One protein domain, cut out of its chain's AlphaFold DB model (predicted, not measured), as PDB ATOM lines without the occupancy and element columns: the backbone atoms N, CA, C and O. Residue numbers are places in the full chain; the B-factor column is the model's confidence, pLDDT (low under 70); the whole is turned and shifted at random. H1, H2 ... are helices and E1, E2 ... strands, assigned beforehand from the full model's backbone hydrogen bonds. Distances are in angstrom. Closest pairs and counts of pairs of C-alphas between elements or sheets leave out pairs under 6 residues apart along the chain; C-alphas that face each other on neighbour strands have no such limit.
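AT A GLANCE: This is residues 23 to 147 and 163 to 176 of the 418 residues of the protein "DUF1308 domain-containing protein" of Salvia splendens (UniProt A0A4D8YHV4). Picture a twisted five-stranded sheet that curls round H2, with H1 packed on its other face and H3 packed at its E5 edge. It makes three layers, H2 and H3 on one face and H1 on the other. The printed part has 139 residues, with named elements in the order H1 E1 E2 E3 H2 E4 H3 E5. The mixed sheet runs E1 E2 E3 E4 E5; the class is mixed, and the whole is compact, with a radius of gyration of the C-alphas of 14.4 A and spans of 41 by 35 by 25 A.

HOW THE PARTS SIT: Start at H1, residues 23 to 32, which lies over E3, residues 66 to 73, at a height over the sheet of 7.6 A; their closest C-alphas, His 24 and Ser 73, are 6.3 A apart. Next, E1, residues 37 to 50, E2, residues 53 to 63, and E3 form a meander, each strand the antiparallel neighbour of the one before; find N 44 and O 58 at 2.8 A and N 63 and O 66 at 2.8 A. E1 bends by 77 degrees at residue 44. E3, H2, residues 92 to 105, and parallel E4, residues 115 to 120, form a strand-helix-strand unit, a helix between two neighbour strands, with a right-handed crossover; N 71 and O 117 are 2.9 A apart. The closest C-alphas of E2 and H2 are Val 55 and Val 100, 6.5 A. H3, residues 126 to 136, is near H2; its closest C-alpha to E5, residues 170 to 175, is Phe 136, 6.3 A from that of Ile 174. E5 is antiparallel to E4, with N 118 and O 172 at 2.8 A. In H1, H2 and H3 every O i to N i+4 pair is within hydrogen-bond range.

IN THESE COORDINATES: Find C-alpha 23 at (195.381, 171.043, 219.380), where H1 begins. E1 spans 28.0 A, E2 25.9 A, E3 21.8 A and H2 20.5 A; E5 ends at C-alpha 175, (175.842, 170.499, 237.434).

THE WHOLE: Residues 148 to 162 are not printed; C-alphas 147 and 163 are 8.3 A apart across the cut. The link E3 to H2 is long, and pLDDT is under 70 at residues 86 to 90, 146 to 147 and 163 to 164.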
ATOM      1  N   GLY A  23     196.207 172.160 218.910       83.62
ATOM      2  CA  GLY A  23     195.381 171.043 219.380       83.62
ATOM      3  C   GLY A  23     194.243 171.462 220.318       83.62
ATOM      4  O   GLY A  23     193.204 170.814 220.360       83.62
ATOM      5  N   HIS A  24     194.405 172.566 221.055       89.12
ATOM      6  CA  HIS A  24     193.312 173.136 221.844       89.12
ATOM      7  C   HIS A  24     192.269 173.806 220.939       89.12
ATOM      8  O   HIS A  24     191.078 173.602 221.145       89.12
ATOM      9  N   LEU A  25     192.695 174.548 219.912       90.19
ATOM     10  CA  LEU A  25     191.775 175.175 218.958       90.19
ATOM     11  C   LEU A  25     191.003 174.135 218.132       90.19
ATOM     12  O   LEU A  25     189.798 174.285 217.955       90.19
ATOM     13  N   GLU A  26     191.653 173.053 217.698       89.06
ATOM     14  CA  GLU A  26     190.991 171.910 217.047       89.06
ATOM     15  C   GLU A  26     189.910 171.302 217.953       89.06
ATOM     16  O   GLU A  26     188.791 171.044 217.511       89.06
ATOM     17  N   ALA A  27     190.215 171.134 219.243       91.00
ATOM     18  CA  ALA A  27     189.263 170.639 220.230       91.00
ATOM     19  C   ALA A  27     188.083 171.607 220.452       91.00
ATOM     20  O   ALA A  27     186.945 171.165 220.602       91.00
ATOM     21  N   VAL A  28     188.319 172.924 220.435       93.69
ATOM     22  CA  VAL A  28     187.245 173.932 220.499       93.69
ATOM     23  C   VAL A  28     186.350 173.848 219.261       93.69
ATOM     24  O   VAL A  28     185.129 173.830 219.396       93.69
ATOM     25  N   VAL A  29     186.923 173.732 218.059       91.62
ATOM     26  CA  VAL A  29     186.150 173.548 216.816       91.62
ATOM     27  C   VAL A  29     185.328 172.259 216.863       91.62
ATOM     28  O   VAL A  29     184.176 172.259 216.434       91.62
ATOM     29  N   HIS A  30     185.875 171.188 217.440       89.88
ATOM     30  CA  HIS A  30     185.150 169.937 217.650       89.88
ATOM     31  C   HIS A  30     183.917 170.099 218.530       89.88
ATOM     32  O   HIS A  30     182.861 169.589 218.167       89.88
ATOM     33  N   VAL A  31     184.021 170.851 219.628       92.81
ATOM     34  CA  VAL A  31     182.864 171.189 220.471       92.81
ATOM     35  C   VAL A  31     181.841 172.022 219.695       92.81
ATOM     36  O   VAL A  31     180.652 171.727 219.737       92.81
ATOM     37  N   LEU A  32     182.286 173.043 218.954       92.94
ATOM     38  CA  LEU A  32     181.395 173.949 218.213       92.94
ATOM     39  C   LEU A  32     180.618 173.270 217.078       92.94
ATOM     40  O   LEU A  32     179.585 173.786 216.663       92.94
ATOM     41  N   ARG A  33     181.122 172.148 216.558       89.50
ATOM     42  CA  ARG A  33     180.496 171.379 215.474       89.50
ATOM     43  C   ARG A  33     179.558 170.272 215.958       89.50
ATOM     44  O   ARG A  33     178.948 169.613 215.124       89.50
ATOM     45  N   GLN A  34     179.440 170.054 217.267       87.56
ATOM     46  CA  GLN A  34     178.506 169.065 217.804       87.56
ATOM     47  C   GLN A  34     177.059 169.468 217.476       87.56
ATOM     48  O   GLN A  34     176.686 170.604 217.774       87.56
ATOM     49  N   PRO A  35     176.208 168.567 216.947       84.88
ATOM     50  CA  PRO A  35     174.816 168.899 216.612       84.88
ATOM     51  C   PRO A  35     173.991 169.392 217.809       84.88
ATOM     52  O   PRO A  35     173.073 170.199 217.669       84.88
ATOM     53  N   SER A  36     174.338 168.918 219.006       85.38
ATOM     54  CA  SER A  36     173.709 169.300 220.270       85.38
ATOM     55  C   SER A  36     174.134 170.681 220.781       85.38
ATOM     56  O   SER A  36     173.469 171.221 221.674       85.38
ATOM     57  N   VAL A  37     175.215 171.259 220.239       90.69
ATOM     58  CA  VAL A  37     175.747 172.574 220.612       90.69
ATOM     59  C   VAL A  37     175.159 173.647 219.702       90.69
ATOM     60  O   VAL A  37     175.417 173.707 218.505       90.69
ATOM     61  N   THR A  38     174.383 174.549 220.291       90.25
ATOM     62  CA  THR A  38     173.731 175.663 219.592       90.25
ATOM     63  C   THR A  38     173.917 176.968 220.357       90.25
ATOM     64  O   THR A  38     174.492 176.997 221.444       90.25
ATOM     65  N   GLY A  39     173.455 178.093 219.804       89.50
ATOM     66  CA  GLY A  39     173.345 179.333 220.579       89.50
ATOM     67  C   GLY A  39     174.669 179.903 221.090       89.50
ATOM     68  O   GLY A  39     174.686 180.552 222.136       89.50
ATOM     69  N   VAL A  40     175.778 179.636 220.397       94.00
ATOM     70  CA  VAL A  40     177.119 180.071 220.805       94.00
ATOM     71  C   VAL A  40     177.165 181.597 220.909       94.00
ATOM     72  O   VAL A  40     176.943 182.312 219.932       94.00
ATOM     73  N   SER A  41     177.458 182.109 222.103       93.56
ATOM     74  CA  SER A  41     177.537 183.547 222.380       93.56
ATOM     75  C   SER A  41     178.970 184.032 222.592       93.56
ATOM     76  O   SER A  41     179.276 185.200 222.342       93.56
ATOM     77  N   ARG A  42     179.873 183.153 223.050       93.31
ATOM     78  CA  ARG A  42     181.287 183.471 223.303       93.31
ATOM     79  C   ARG A  42     182.180 182.281 222.970       93.31
ATOM     80  O   ARG A  42     181.806 181.145 223.246       93.31
ATOM     81  N   VAL A  43     183.368 182.572 222.437       95.00
ATOM     82  CA  VAL A  43     184.432 181.595 222.160       95.00
ATOM     83  C   VAL A  43     185.769 182.183 222.616       95.00
ATOM     84  O   VAL A  43     186.079 183.318 222.250       95.00
ATOM     85  N   CYS A  44     186.526 181.434 223.420       91.81
ATOM     86  CA  CYS A  44     187.863 181.755 223.929       91.81
ATOM     87  C   CYS A  44     187.972 183.140 224.593       91.81
ATOM     88  O   CYS A  44     188.963 183.851 224.406       91.81
ATOM     89  N   LYS A  45     186.951 183.548 225.358       87.94
ATOM     90  CA  LYS A  45     186.873 184.878 225.986       87.94
ATOM     91  C   LYS A  45     186.625 184.767 227.489       87.94
ATOM     92  O   LYS A  45     185.752 183.999 227.892       87.94
ATOM     93  N   PRO A  46     187.313 185.572 228.318       88.12
ATOM     94  CA  PRO A  46     187.001 185.630 229.733       88.12
ATOM     95  C   PRO A  46     185.590 186.187 229.967       88.12
ATOM     96  O   PRO A  46     185.089 187.033 229.216       88.12
ATOM     97  N   ILE A  47     184.959 185.701 231.028       87.44
ATOM     98  CA  ILE A  47     183.745 186.263 231.606       87.44
ATOM     99  C   ILE A  47     184.183 187.144 232.769       87.44
ATOM    100  O   ILE A  47     184.775 186.667 233.737       87.44
ATOM    101  N   GLU A  48     183.920 188.439 232.644       85.69
ATOM    102  CA  GLU A  48     184.216 189.434 233.669       85.69
ATOM    103  C   GLU A  48     183.014 189.568 234.608       85.69
ATOM    104  O   GLU A  48     181.904 189.871 234.169       85.69
ATOM    105  N   PHE A  49     183.236 189.347 235.904       77.00
ATOM    106  CA  PHE A  49     182.227 189.566 236.949       77.00
ATOM    107  C   PHE A  49     182.428 190.913 237.641       77.00
ATOM    108  O   PHE A  49     181.475 191.555 238.074       77.00
ATOM    109  N   SER A  50     183.683 191.348 237.744       72.56
ATOM    110  CA  SER A  50     184.080 192.650 238.269       72.56
ATOM    111  C   SER A  50     185.402 193.085 237.632       72.56
ATOM    112  O   SER A  50     186.059 192.304 236.948       72.56
ATOM    113  N   LYS A  51     185.847 194.319 237.908       70.62
ATOM    114  CA  LYS A  51     187.133 194.845 237.408       70.62
ATOM    115  C   LYS A  51     188.357 194.010 237.822       70.62
ATOM    116  O   LYS A  51     189.416 194.167 237.225       70.62
ATOM    117  N   SER A  52     188.233 193.166 238.846       71.44
ATOM    118  CA  SER A  52     189.320 192.342 239.389       71.44
ATOM    119  C   SER A  52     189.027 190.840 239.372       71.44
ATOM    120  O   SER A  52     189.898 190.056 239.742       71.44
ATOM    121  N   SER A  53     187.830 190.426 238.947       78.50
ATOM    122  CA  SER A  53     187.414 189.024 238.920       78.50
ATOM    123  C   SER A  53     186.940 188.641 237.527       78.50
ATOM    124  O   SER A  53     185.922 189.137 237.036       78.50
ATOM    125  N   SER A  54     187.685 187.736 236.899       86.44
ATOM    126  CA  SER A  54     187.300 187.108 235.644       86.44
ATOM    127  C   SER A  54     187.601 185.617 235.677       86.44
ATOM    128  O   SER A  54     188.542 185.168 236.338       86.44
ATOM    129  N   VAL A  55     186.794 184.851 234.951       90.44
ATOM    130  CA  VAL A  55     187.042 183.432 234.700       90.44
ATOM    131  C   VAL A  55     187.179 183.208 233.206       90.44
ATOM    132  O   VAL A  55     186.436 183.777 232.410       90.44
ATOM    133  N   TYR A  56     188.144 182.388 232.810       90.88
ATOM    134  CA  TYR A  56     188.291 182.008 231.414       90.88
ATOM    135  C   TYR A  56     187.335 180.864 231.078       90.88
ATOM    136  O   TYR A  56     187.312 179.859 231.789       90.88
ATOM    137  N   VAL A  57     186.560 181.030 230.005       94.38
ATOM    138  CA  VAL A  57     185.638 180.021 229.475       94.38
ATOM    139  C   VAL A  57     185.881 179.879 227.980       94.38
ATOM    140  O   VAL A  57     185.986 180.877 227.261       94.38
ATOM    141  N   ASP A  58     185.970 178.638 227.510       96.25
ATOM    142  CA  ASP A  58     186.286 178.348 226.115       96.25
ATOM    143  C   ASP A  58     185.078 178.529 225.211       96.25
ATOM    144  O   ASP A  58     185.201 179.137 224.153       96.25
ATOM    145  N   VAL A  59     183.899 178.061 225.623       97.00
ATOM    146  CA  VAL A  59     182.657 178.273 224.867       97.00
ATOM    147  C   VAL A  59     181.503 178.556 225.821       97.00
ATOM    148  O   VAL A  59     181.307 177.834 226.794       97.00
ATOM    149  N   VAL A  60     180.717 179.592 225.528       95.94
ATOM    150  CA  VAL A  60     179.398 179.811 226.144       95.94
ATOM    151  C   VAL A  60     178.347 179.530 225.082       95.94
ATOM    152  O   VAL A  60     178.329 180.187 224.039       95.94
ATOM    153  N   CYS A  61     177.495 178.540 225.329       95.06
ATOM    154  CA  CYS A  61     176.533 178.047 224.346       95.06
ATOM    155  C   CYS A  61     175.289 177.456 225.021       95.06
ATOM    156  O   CYS A  61     175.082 177.590 226.233       95.06
ATOM    157  N   SER A  62     174.438 176.837 224.214       91.81
ATOM    158  CA  SER A  62     173.380 175.935 224.637       91.81
ATOM    159  C   SER A  62     173.762 174.502 224.252       91.81
ATOM    160  O   SER A  62     174.238 174.276 223.146       91.81
ATOM    161  N   LEU A  63     173.563 173.543 225.153       89.75
ATOM    162  CA  LEU A  63     173.713 172.107 224.916       89.75
ATOM    163  C   LEU A  63     172.352 171.448 225.144       89.75
ATOM    164  O   LEU A  63     171.818 171.521 226.254       89.75
ATOM    165  N   ASN A  64     171.757 170.861 224.104       84.44
ATOM    166  CA  ASN A  64     170.394 170.303 224.158       84.44
ATOM    167  C   ASN A  64     169.370 171.298 224.747       84.44
ATOM    168  O   ASN A  64     168.570 170.959 225.613       84.44
ATOM    169  N   GLY A  65     169.456 172.569 224.341       82.94
ATOM    170  CA  GLY A  65     168.584 173.641 224.839       82.94
ATOM    171  C   GLY A  65     169.001 174.270 226.173       82.94
ATOM    172  O   GLY A  65     168.560 175.372 226.474       82.94
ATOM    173  N   ASN A  66     169.901 173.647 226.935       87.69
ATOM    174  CA  ASN A  66     170.316 174.139 228.248       87.69
ATOM    175  C   ASN A  66     171.544 175.055 228.141       87.69
ATOM    176  O   ASN A  66     172.472 174.716 227.413       87.69
ATOM    177  N   PRO A  67     171.631 176.180 228.870       92.19
ATOM    178  CA  PRO A  67     172.831 177.013 228.856       92.19
ATOM    179  C   PRO A  67     174.007 176.288 229.518       92.19
ATOM    180  O   PRO A  67     173.864 175.761 230.624       92.19
ATOM    181  N   VAL A  68     175.165 176.268 228.858       94.56
ATOM    182  CA  VAL A  68     176.361 175.532 229.296       94.56
ATOM    183  C   VAL A  68     177.624 176.348 229.047       94.56
ATOM    184  O   VAL A  68     177.722 177.096 228.071       94.56
ATOM    185  N   TRP A  69     178.600 176.191 229.940       97.00
ATOM    186  CA  TRP A  69     179.971 176.653 229.734       97.00
ATOM    187  C   TRP A  69     180.883 175.465 229.449       97.00
ATOM    188  O   TRP A  69     180.888 174.504 230.212       97.00
ATOM    189  N   PHE A  70     181.682 175.542 228.390       97.56
ATOM    190  CA  PHE A  70     182.724 174.564 228.104       97.56
ATOM    191  C   PHE A  70     184.089 175.052 228.567       97.56
ATOM    192  O   PHE A  70     184.459 176.204 228.329       97.56
ATOM    193  N   ILE A  71     184.851 174.131 229.154       97.06
ATOM    194  CA  ILE A  71     186.286 174.251 229.392       97.06
ATOM    195  C   ILE A  71     186.987 173.138 228.617       97.06
ATOM    196  O   ILE A  71     186.732 171.955 228.845       97.06
ATOM    197  N   VAL A  72     187.869 173.508 227.699       95.62
ATOM    198  CA  VAL A  72     188.503 172.622 226.726       95.62
ATOM    199  C   VAL A  72     189.988 172.471 227.040       95.62
ATOM    200  O   VAL A  72     190.766 173.424 227.029       95.62
ATOM    201  N   SER A  73     190.424 171.235 227.261       92.50
ATOM    202  CA  SER A  73     191.824 170.894 227.489       92.50
ATOM    203  C   SER A  73     192.405 170.103 226.318       92.50
ATOM    204  O   SER A  73     191.995 168.982 226.013       92.50
ATOM    205  N   GLY A  74     193.436 170.691 225.707       89.00
ATOM    206  CA  GLY A  74     194.333 170.054 224.737       89.00
ATOM    207  C   GLY A  74     195.537 169.344 225.364       89.00
ATOM    208  O   GLY A  74     196.445 168.934 224.646       89.00
ATOM    209  N   ARG A  75     195.623 169.270 226.701       88.19
ATOM    210  CA  ARG A  75     196.823 168.775 227.397       88.19
ATOM    211  C   ARG A  75     196.926 167.256 227.328       88.19
ATOM    212  O   ARG A  75     195.918 166.561 227.262       88.19
ATOM    213  N   ASN A  76     198.153 166.743 227.374       86.81
ATOM    214  CA  ASN A  76     198.390 165.317 227.574       86.81
ATOM    215  C   ASN A  76     197.948 164.929 229.003       86.81
ATOM    216  O   ASN A  76     198.314 165.659 229.932       86.81
ATOM    217  N   PRO A  77     197.229 163.807 229.212       89.44
ATOM    218  CA  PRO A  77     196.789 163.363 230.538       89.44
ATOM    219  C   PRO A  77     197.919 163.285 231.569       89.44
ATOM    220  O   PRO A  77     197.724 163.635 232.729       89.44
ATOM    221  N   ARG A  78     199.134 162.918 231.138       88.31
ATOM    222  CA  ARG A  78     200.327 162.835 232.002       88.31
ATOM    223  C   ARG A  78     200.759 164.189 232.573       88.31
ATOM    224  O   ARG A  78     201.484 164.235 233.558       88.31
ATOM    225  N   CYS A  79     200.331 165.288 231.955       86.31
ATOM    226  CA  CYS A  79     200.617 166.657 232.383       86.31
ATOM    227  C   CYS A  79     199.471 167.277 233.202       86.31
ATOM    228  O   CYS A  79     199.489 168.483 233.466       86.31
ATOM    229  N   ILE A  80     198.444 166.495 233.546       88.81
ATOM    230  CA  ILE A  80     197.296 166.939 234.333       88.81
ATOM    231  C   ILE A  80     197.429 166.353 235.738       88.81
ATOM    232  O   ILE A  80     197.198 165.169 235.959       88.81
ATOM    233  N   SER A  81     197.785 167.198 236.701       90.44
ATOM    234  CA  SER A  81     197.781 166.856 238.122       90.44
ATOM    235  C   SER A  81     196.459 167.272 238.773       90.44
ATOM    236  O   SER A  81     195.926 168.354 238.503       90.44
ATOM    237  N   TRP A  82     195.913 166.423 239.650       92.38
ATOM    238  CA  TRP A  82     194.714 166.766 240.427       92.38
ATOM    239  C   TRP A  82     194.995 167.913 241.397       92.38
ATOM    240  O   TRP A  82     194.369 168.975 241.336       92.38
ATOM    241  N   ASN A  83     196.002 167.697 242.244       88.44
ATOM    242  CA  ASN A  83     196.531 168.680 243.174       88.44
ATOM    243  C   ASN A  83     197.701 169.414 242.522       88.44
ATOM    244  O   ASN A  83     198.534 168.807 241.853       88.44
ATOM    245  N   GLY A  84     197.739 170.727 242.713       78.62
ATOM    246  CA  GLY A  84     198.843 171.556 242.253       78.62
ATOM    247  C   GLY A  84     200.066 171.448 243.158       78.62
ATOM    248  O   GLY A  84     199.944 171.055 244.321       78.62
ATOM    249  N   GLY A  85     201.231 171.820 242.637       70.88
ATOM    250  CA  GLY A  85     202.436 172.031 243.431       70.88
ATOM    251  C   GLY A  85     202.353 173.257 244.351       70.88
ATOM    252  O   GLY A  85     201.349 173.963 244.431       70.88
ATOM    253  N   SER A  86     203.453 173.545 245.047       57.00
ATOM    254  CA  SER A  86     203.581 174.680 245.977       57.00
ATOM    255  C   SER A  86     203.658 176.060 245.300       57.00
ATOM    256  O   SER A  86     203.704 177.076 245.989       57.00
ATOM    257  N   SER A  87     203.671 176.124 243.963       60.72
ATOM    258  CA  SER A  87     203.769 177.371 243.194       60.72
ATOM    259  C   SER A  87     202.393 177.960 242.869       60.72
ATOM    260  O   SER A  87     201.495 177.244 242.431       60.72
ATOM    261  N   GLU A  88     202.240 179.287 242.953       57.09
ATOM    262  CA  GLU A  88     201.008 179.998 242.559       57.09
ATOM    263  C   GLU A  88     200.567 179.743 241.104       57.09
ATOM    264  O   GLU A  88     199.381 179.878 240.781       57.09
ATOM    265  N   LYS A  89     201.503 179.365 240.219       58.12
ATOM    266  CA  LYS A  89     201.233 179.055 238.804       58.12
ATOM    267  C   LYS A  89     200.710 177.635 238.580       58.12
ATOM    268  O   LYS A  89     200.121 177.366 237.532       58.12
ATOM    269  N   ASP A  90     200.871 176.746 239.555       67.38
ATOM    270  CA  ASP A  90     200.414 175.363 239.481       67.38
ATOM    271  C   ASP A  90     199.280 175.124 240.477       67.38
ATOM    272  O   ASP A  90     199.443 174.524 241.530       67.38
ATOM    273  N   LYS A  91     198.091 175.639 240.150       70.06
ATOM    274  CA  LYS A  91     196.904 175.507 241.011       70.06
ATOM    275  C   LYS A  91     196.299 174.087 241.004       70.06
ATOM    276  O   LYS A  91     195.402 173.826 241.801       70.06
ATOM    277  N   GLY A  92     196.781 173.164 240.161       88.12
ATOM    278  CA  GLY A  92     196.173 171.839 239.952       88.12
ATOM    279  C   GLY A  92     194.816 171.900 239.242       88.12
ATOM    280  O   GLY A  92     194.197 172.963 239.137       88.12
ATOM    281  N   LEU A  93     194.344 170.765 238.719       92.19
ATOM    282  CA  LEU A  93     193.045 170.679 238.042       92.19
ATOM    283  C   LEU A  93     191.885 170.967 239.007       92.19
ATOM    284  O   LEU A  93     190.985 171.730 238.661       92.19
ATOM    285  N   ARG A  94     191.951 170.439 240.235       94.25
ATOM    286  CA  ARG A  94     190.900 170.575 241.252       94.25
ATOM    287  C   ARG A  94     190.525 172.033 241.520       94.25
ATOM    288  O   ARG A  94     189.362 172.404 241.406       94.25
ATOM    289  N   LYS A  95     191.514 172.892 241.816       91.62
ATOM    290  CA  LYS A  95     191.255 174.320 242.085       91.62
ATOM    291  C   LYS A  95     190.759 175.056 240.843       91.62
ATOM    292  O   LYS A  95     189.962 175.973 240.979       91.62
ATOM    293  N   LYS A  96     191.220 174.687 239.641       91.94
ATOM    294  CA  LYS A  96     190.740 175.308 238.394       91.94
ATOM    295  C   LYS A  96     189.262 175.021 238.167       91.94
ATOM    296  O   LYS A  96     188.521 175.944 237.859       91.94
ATOM    297  N   ILE A  97     188.840 173.774 238.365       94.88
ATOM    298  CA  ILE A  97     187.431 173.387 238.248       94.88
ATOM    299  C   ILE A  97     186.606 174.088 239.321       94.88
ATOM    300  O   ILE A  97     185.593 174.687 238.984       94.88
ATOM    301  N   GLN A  98     187.076 174.098 240.571       94.06
ATOM    302  CA  GLN A  98     186.406 174.803 241.663       94.06
ATOM    303  C   GLN A  98     186.181 176.283 241.323       94.06
ATOM    304  O   GLN A  98     185.058 176.763 241.406       94.06
ATOM    305  N   LEU A  99     187.215 176.979 240.836       92.44
ATOM    306  CA  LEU A  99     187.106 178.377 240.412       92.44
ATOM    307  C   LEU A  99     186.065 178.577 239.304       92.44
ATOM    308  O   LEU A  99     185.318 179.548 239.350       92.44
ATOM    309  N   VAL A 100     186.008 177.680 238.313       94.44
ATOM    310  CA  VAL A 100     185.031 177.775 237.216       94.44
ATOM    311  C   VAL A 100     183.612 177.493 237.702       94.44
ATOM    312  O   VAL A 100     182.698 178.232 237.349       94.44
ATOM    313  N   VAL A 101     183.418 176.457 238.516       94.75
ATOM    314  CA  VAL A 101     182.103 176.087 239.057       94.75
ATOM    315  C   VAL A 101     181.585 177.166 240.007       94.75
ATOM    316  O   VAL A 101     180.425 177.557 239.903       94.75
ATOM    317  N   ASP A 102     182.437 177.714 240.875       92.56
ATOM    318  CA  ASP A 102     182.065 178.817 241.764       92.56
ATOM    319  C   ASP A 102     181.734 180.078 240.967       92.56
ATOM    320  O   ASP A 102     180.723 180.726 241.229       92.56
ATOM    321  N   ALA A 103     182.533 180.401 239.948       93.12
ATOM    322  CA  ALA A 103     182.238 181.502 239.043       93.12
ATOM    323  C   ALA A 103     180.906 181.303 238.302       93.12
ATOM    324  O   ALA A 103     180.144 182.255 238.147       93.12
ATOM    325  N   ALA A 104     180.594 180.076 237.878       93.56
ATOM    326  CA  ALA A 104     179.327 179.749 237.238       93.56
ATOM    327  C   ALA A 104     178.139 179.941 238.192       93.56
ATOM    328  O   ALA A 104     177.171 180.603 237.818       93.56
ATOM    329  N   ARG A 105     178.237 179.449 239.435       91.56
ATOM    330  CA  ARG A 105     177.193 179.586 240.469       91.56
ATOM    331  C   ARG A 105     176.877 181.046 240.796       91.56
ATOM    332  O   ARG A 105     175.713 181.430 240.812       91.56
ATOM    333  N   HIS A 106     177.915 181.864 240.972       89.31
ATOM    334  CA  HIS A 106     177.786 183.270 241.376       89.31
ATOM    335  C   HIS A 106     177.698 184.251 240.197       89.31
ATOM    336  O   HIS A 106     177.715 185.469 240.393       89.31
ATOM    337  N   SER A 107     177.639 183.751 238.962       89.31
ATOM    338  CA  SER A 107     177.490 184.606 237.788       89.31
ATOM    339  C   SER A 107     176.104 185.269 237.745       89.31
ATOM    340  O   SER A 107     175.134 184.732 238.290       89.31
ATOM    341  N   PRO A 108     175.968 186.434 237.081       89.19
ATOM    342  CA  PRO A 108     174.666 187.056 236.877       89.19
ATOM    343  C   PRO A 108     173.687 186.087 236.210       89.19
ATOM    344  O   PRO A 108     174.072 185.337 235.313       89.19
ATOM    345  N   VAL A 109     172.407 186.162 236.581       89.50
ATOM    346  CA  VAL A 109     171.349 185.256 236.088       89.50
ATOM    347  C   VAL A 109     171.309 185.130 234.557       89.50
ATOM    348  O   VAL A 109     170.990 184.070 234.035       89.50
ATOM    349  N   THR A 110     171.694 186.180 233.829       89.81
ATOM    350  CA  THR A 110     171.755 186.230 232.358       89.81
ATOM    351  C   THR A 110     172.832 185.321 231.753       89.81
ATOM    352  O   THR A 110     172.652 184.810 230.647       89.81
ATOM    353  N   LEU A 111     173.949 185.113 232.458       89.81
ATOM    354  CA  LEU A 111     175.093 184.301 232.020       89.81
ATOM    355  C   LEU A 111     175.192 182.960 232.749       89.81
ATOM    356  O   LEU A 111     175.979 182.112 232.322       89.81
ATOM    357  N   ARG A 112     174.410 182.777 233.818       91.50
ATOM    358  CA  ARG A 112     174.439 181.582 234.654       91.50
ATOM    359  C   ARG A 112     174.113 180.332 233.840       91.50
ATOM    360  O   ARG A 112     173.001 180.222 233.317       91.50
ATOM    361  N   PRO A 113     175.065 179.392 233.705       93.31
ATOM    362  CA  PRO A 113     174.810 178.149 233.012       93.31
ATOM    363  C   PRO A 113     174.086 177.175 233.942       93.31
ATOM    364  O   PRO A 113     174.180 177.252 235.164       93.31
ATOM    365  N   SER A 114     173.413 176.205 233.339       92.31
ATOM    366  CA  SER A 114     172.894 175.033 234.040       92.31
ATOM    367  C   SER A 114     174.015 174.072 234.443       92.31
ATOM    368  O   SER A 114     173.893 173.343 235.419       92.31
ATOM    369  N   SER A 115     175.113 174.035 233.687       94.88
ATOM    370  CA  SER A 115     176.230 173.132 233.940       94.88
ATOM    371  C   SER A 115     177.523 173.620 233.290       94.88
ATOM    372  O   SER A 115     177.514 174.447 232.373       94.88
ATOM    373  N   VAL A 116     178.642 173.094 233.778       97.12
ATOM    374  CA  VAL A 116     179.971 173.266 233.186       97.12
ATOM    375  C   VAL A 116     180.389 171.934 232.576       97.12
ATOM    376  O   VAL A 116     180.384 170.916 233.264       97.12
ATOM    377  N   VAL A 117     180.762 171.931 231.301       97.31
ATOM    378  CA  VAL A 117     181.283 170.752 230.605       97.31
ATOM    379  C   VAL A 117     182.790 170.883 230.446       97.31
ATOM    380  O   VAL A 117     183.301 171.857 229.900       97.31
ATOM    381  N   LEU A 118     183.513 169.885 230.935       97.44
ATOM    382  CA  LEU A 118     184.952 169.752 230.779       97.44
ATOM    383  C   LEU A 118     185.218 168.785 229.627       97.44
ATOM    384  O   LEU A 118     184.837 167.618 229.705       97.44
ATOM    385  N   PHE A 119     185.875 169.262 228.575       96.50
ATOM    386  CA  PHE A 119     186.246 168.461 227.413       96.50
ATOM    387  C   PHE A 119     187.762 168.257 227.368       96.50
ATOM    388  O   PHE A 119     188.526 169.200 227.160       96.50
ATOM    389  N   PHE A 120     188.211 167.019 227.554       95.31
ATOM    390  CA  PHE A 120     189.614 166.619 227.498       95.31
ATOM    391  C   PHE A 120     189.878 165.859 226.200       95.31
ATOM    392  O   PHE A 120     189.610 164.667 226.101       95.31
ATOM    393  N   SER A 121     190.430 166.551 225.208       92.50
ATOM    394  CA  SER A 121     190.614 166.021 223.845       92.50
ATOM    395  C   SER A 121     191.590 164.841 223.725       92.50
ATOM    396  O   SER A 121     191.432 164.015 222.836       92.50
ATOM    397  N   ASN A 122     192.581 164.736 224.618       91.50
ATOM    398  CA  ASN A 122     193.499 163.587 224.691       91.50
ATOM    399  C   ASN A 122     193.160 162.645 225.863       91.50
ATOM    400  O   ASN A 122     194.031 161.906 226.320       91.50
ATOM    401  N   GLY A 123     191.951 162.752 226.415       92.50
ATOM    402  CA  GLY A 123     191.504 161.958 227.552       92.50
ATOM    403  C   GLY A 123     192.006 162.440 228.906       92.50
ATOM    404  O   GLY A 123     192.527 163.549 229.070       92.50
ATOM    405  N   LEU A 124     191.816 161.585 229.904       93.50
ATOM    406  CA  LEU A 124     192.127 161.854 231.299       93.50
ATOM    407  C   LEU A 124     192.622 160.565 231.964       93.50
ATOM    408  O   LEU A 124     192.156 159.486 231.621       93.50
ATOM    409  N   GLY A 125     193.572 160.661 232.896       93.81
ATOM    410  CA  GLY A 125     194.019 159.486 233.649       93.81
ATOM    411  C   GLY A 125     192.949 159.009 234.635       93.81
ATOM    412  O   GLY A 125     192.286 159.844 235.253       93.81
ATOM    413  N   ASP A 126     192.830 157.694 234.824       93.38
ATOM    414  CA  ASP A 126     191.757 157.065 235.612       93.38
ATOM    415  C   ASP A 126     191.610 157.641 237.026       93.38
ATOM    416  O   ASP A 126     190.501 157.943 237.455       93.38
ATOM    417  N   ASP A 127     192.716 157.873 237.741       93.75
ATOM    418  CA  ASP A 127     192.696 158.474 239.085       93.75
ATOM    419  C   ASP A 127     192.076 159.883 239.086       93.75
ATOM    420  O   ASP A 127     191.247 160.217 239.932       93.75
ATOM    421  N   VAL A 128     192.442 160.711 238.104       94.62
ATOM    422  CA  VAL A 128     191.920 162.077 237.959       94.62
ATOM    423  C   VAL A 128     190.443 162.037 237.563       94.62
ATOM    424  O   VAL A 128     189.643 162.810 238.083       94.62
ATOM    425  N   TYR A 129     190.073 161.111 236.679       94.69
ATOM    426  CA  TYR A 129     188.694 160.902 236.259       94.69
ATOM    427  C   TYR A 129     187.795 160.454 237.418       94.69
ATOM    428  O   TYR A 129     186.740 161.047 237.634       94.69
ATOM    429  N   GLN A 130     188.226 159.483 238.228       95.44
ATOM    430  CA  GLN A 130     187.461 159.050 239.402       95.44
ATOM    431  C   GLN A 130     187.283 160.187 240.410       95.44
ATOM    432  O   GLN A 130     186.187 160.387 240.928       95.44
ATOM    433  N   LYS A 131     188.316 161.008 240.628       95.94
ATOM    434  CA  LYS A 131     188.208 162.185 241.499       95.94
ATOM    435  C   LYS A 131     187.225 163.231 240.975       95.94
ATOM    436  O   LYS A 131     186.508 163.817 241.780       95.94
ATOM    437  N   LEU A 132     187.119 163.434 239.656       95.06
ATOM    438  CA  LEU A 132     186.062 164.280 239.078       95.06
ATOM    439  C   LEU A 132     184.668 163.759 239.425       95.06
ATOM    440  O   LEU A 132     183.808 164.544 239.820       95.06
ATOM    441  N   ARG A 133     184.449 162.446 239.305       94.69
ATOM    442  CA  ARG A 133     183.154 161.832 239.624       94.69
ATOM    443  C   ARG A 133     182.829 161.919 241.110       94.69
ATOM    444  O   ARG A 133     181.708 162.258 241.457       94.69
ATOM    445  N   CYS A 134     183.801 161.646 241.977       94.81
ATOM    446  CA  CYS A 134     183.585 161.632 243.422       94.81
ATOM    447  C   CYS A 134     183.476 163.035 244.036       94.81
ATOM    448  O   CYS A 134     182.650 163.233 244.918       94.81
ATOM    449  N   GLU A 135     184.307 163.997 243.618       95.12
ATOM    450  CA  GLU A 135     184.349 165.329 244.248       95.12
ATOM    451  C   GLU A 135     183.395 166.346 243.607       95.12
ATOM    452  O   GLU A 135     182.973 167.282 244.283       95.12
ATOM    453  N   PHE A 136     183.067 166.194 242.320       94.56
ATOM    454  CA  PHE A 136     182.221 167.142 241.580       94.56
ATOM    455  C   PHE A 136     180.955 166.504 240.996       94.56
ATOM    456  O   PHE A 136     180.276 167.152 240.202       94.56
ATOM    457  N   GLU A 137     180.655 165.248 241.349       93.81
ATOM    458  CA  GLU A 137     179.492 164.501 240.840       93.81
ATOM    459  C   GLU A 137     179.425 164.510 239.304       93.81
ATOM    460  O   GLU A 137     178.363 164.613 238.689       93.81
ATOM    461  N   ALA A 138     180.597 164.458 238.663       94.06
ATOM    462  CA  ALA A 138     180.705 164.630 237.225       94.06
ATOM    463  C   ALA A 138     180.100 163.435 236.460       94.06
ATOM    464  O   ALA A 138     180.430 162.271 236.712       94.06
ATOM    465  N   VAL A 139     179.250 163.736 235.477       93.50
ATOM    466  CA  VAL A 139     178.560 162.750 234.627       93.50
ATOM    467  C   VAL A 139     179.132 162.794 233.215       93.50
ATOM    468  O   VAL A 139     179.472 163.868 232.727       93.50
ATOM    469  N   ASP A 140     179.238 161.647 232.546       92.44
ATOM    470  CA  ASP A 140     179.757 161.608 231.176       92.44
ATOM    471  C   ASP A 140     178.811 162.311 230.207       92.44
ATOM    472  O   ASP A 140     177.592 162.154 230.277       92.44
ATOM    473  N   VAL A 141     179.395 163.038 229.260       89.56
ATOM    474  CA  VAL A 141     178.677 163.597 228.117       89.56
ATOM    475  C   VAL A 141     179.142 162.867 226.873       89.56
ATOM    476  O   VAL A 141     180.337 162.789 226.594       89.56
ATOM    477  N   LYS A 142     178.197 162.337 226.101       85.44
ATOM    478  CA  LYS A 142     178.518 161.767 224.795       85.44
ATOM    479  C   LYS A 142     178.708 162.901 223.795       85.44
ATOM    480  O   LYS A 142     177.812 163.723 223.626       85.44
ATOM    481  N   MET A 143     179.869 162.916 223.151       84.12
ATOM    482  CA  MET A 143     180.154 163.763 221.997       84.12
ATOM    483  C   MET A 143     180.272 162.871 220.772       84.12
ATOM    484  O   MET A 143     180.850 161.785 220.843       84.12
ATOM    485  N   GLU A 144     179.709 163.319 219.661       81.19
ATOM    486  CA  GLU A 144     179.817 162.610 218.399       81.19
ATOM    487  C   GLU A 144     181.235 162.775 217.835       81.19
ATOM    488  O   GLU A 144     181.788 163.885 217.843       81.19
ATOM    489  N   PRO A 145     181.854 161.692 217.334       72.50
ATOM    490  CA  PRO A 145     183.078 161.806 216.559       72.50
ATOM    491  C   PRO A 145     182.842 162.741 215.370       72.50
ATOM    492  O   PRO A 145     181.836 162.619 214.673       72.50
ATOM    493  N   LEU A 146     183.775 163.658 215.102       63.22
ATOM    494  CA  LEU A 146     183.697 164.444 213.872       63.22
ATOM    495  C   LEU A 146     183.913 163.519 212.678       63.22
ATOM    496  O   LEU A 146     185.015 163.000 212.497       63.22
ATOM    497  N   CYS A 147     182.887 163.360 211.850       52.31
ATOM    498  CA  CYS A 147     183.040 162.825 210.507       52.31
ATOM    499  C   CYS A 147     183.263 164.006 209.557       52.31
ATOM    500  O   CYS A 147     182.451 164.933 209.515       52.31
ATOM    501  N   GLY A 163     191.169 167.558 210.410       56.94
ATOM    502  CA  GLY A 163     190.276 166.783 211.246       56.94
ATOM    503  C   GLY A 163     190.992 165.797 212.127       56.94
ATOM    504  O   GLY A 163     190.979 164.599 211.863       56.94
ATOM    505  N   ARG A 164     191.598 166.288 213.205       68.06
ATOM    506  CA  ARG A 164     192.105 165.399 214.240       68.06
ATOM    507  C   ARG A 164     190.929 164.658 214.878       68.06
ATOM    508  O   ARG A 164     190.057 165.270 215.490       68.06
ATOM    509  N   LEU A 165     190.914 163.336 214.739       75.56
ATOM    510  CA  LEU A 165     190.036 162.488 215.536       75.56
ATOM    511  C   LEU A 165     190.487 162.548 216.997       75.56
ATOM    512  O   LEU A 165     191.686 162.548 217.291       75.56
ATOM    513  N   PHE A 166     189.518 162.557 217.910       84.81
ATOM    514  CA  PHE A 166     189.762 162.511 219.348       84.81
ATOM    515  C   PHE A 166     189.244 161.187 219.932       84.81
ATOM    516  O   PHE A 166     188.267 161.193 220.676       84.81
ATOM    517  N   PRO A 167     189.845 160.035 219.571       84.12
ATOM    518  CA  PRO A 167     189.363 158.720 220.007       84.12
ATOM    519  C   PRO A 167     189.440 158.547 221.527       84.12
ATOM    520  O   PRO A 167     188.599 157.876 222.112       84.12
ATOM    521  N   ASP A 168     190.414 159.205 222.156       88.81
ATOM    522  CA  ASP A 168     190.617 159.176 223.603       88.81
ATOM    523  C   ASP A 168     189.862 160.305 224.322       88.81
ATOM    524  O   ASP A 168     190.063 160.502 225.520       88.81
ATOM    525  N   ALA A 169     189.045 161.105 223.620       91.81
ATOM    526  CA  ALA A 169     188.380 162.242 224.241       91.81
ATOM    527  C   ALA A 169     187.486 161.815 225.403       91.81
ATOM    528  O   ALA A 169     186.697 160.879 225.317       91.81
ATOM    529  N   CYS A 170     187.559 162.594 226.476       93.31
ATOM    530  CA  CYS A 170     186.702 162.452 227.639       93.31
ATOM    531  C   CYS A 170     185.945 163.762 227.851       93.31
ATOM    532  O   CYS A 170     186.565 164.811 228.035       93.31
ATOM    533  N   ALA A 171     184.615 163.706 227.862       94.81
ATOM    534  CA  ALA A 171     183.765 164.846 228.178       94.81
ATOM    535  C   ALA A 171     182.946 164.544 229.434       94.81
ATOM    536  O   ALA A 171     182.245 163.536 229.489       94.81
ATOM    537  N   VAL A 172     183.020 165.421 230.433       95.44
ATOM    538  CA  VAL A 172     182.232 165.292 231.664       95.44
ATOM    539  C   VAL A 172     181.519 166.592 231.991       95.44
ATOM    540  O   VAL A 172     182.048 167.679 231.772       95.44
ATOM    541  N   ARG A 173     180.314 166.489 232.535       95.44
ATOM    542  CA  ARG A 173     179.468 167.605 232.947       95.44
ATOM    543  C   ARG A 173     179.381 167.666 234.460       95.44
ATOM    544  O   ARG A 173     179.130 166.654 235.105       95.44
ATOM    545  N   ILE A 174     179.497 168.875 234.992       96.19
ATOM    546  CA  ILE A 174     179.283 169.212 236.398       96.19
ATOM    547  C   ILE A 174     178.059 170.120 236.479       96.19
ATOM    548  O   ILE A 174     178.008 171.166 235.827       96.19
ATOM    549  N   GLN A 175     177.063 169.722 237.267       93.56
ATOM    550  CA  GLN A 175     175.842 170.499 237.434       93.56
ATOM    551  C   GLN A 175     176.119 171.773 238.245       93.56
ATOM    552  O   GLN A 175     176.751 171.749 239.303       93.56
ATOM    553  N   VAL A 176     175.616 172.905 237.758       90.69
ATOM    554  CA  VAL A 176     175.590 174.162 238.507       90.69
ATOM    555  C   VAL A 176     174.220 174.199 239.177       90.69
ATOM    556  O   VAL A 176     173.198 174.353 238.509       90.69
TER     557      VAL A 176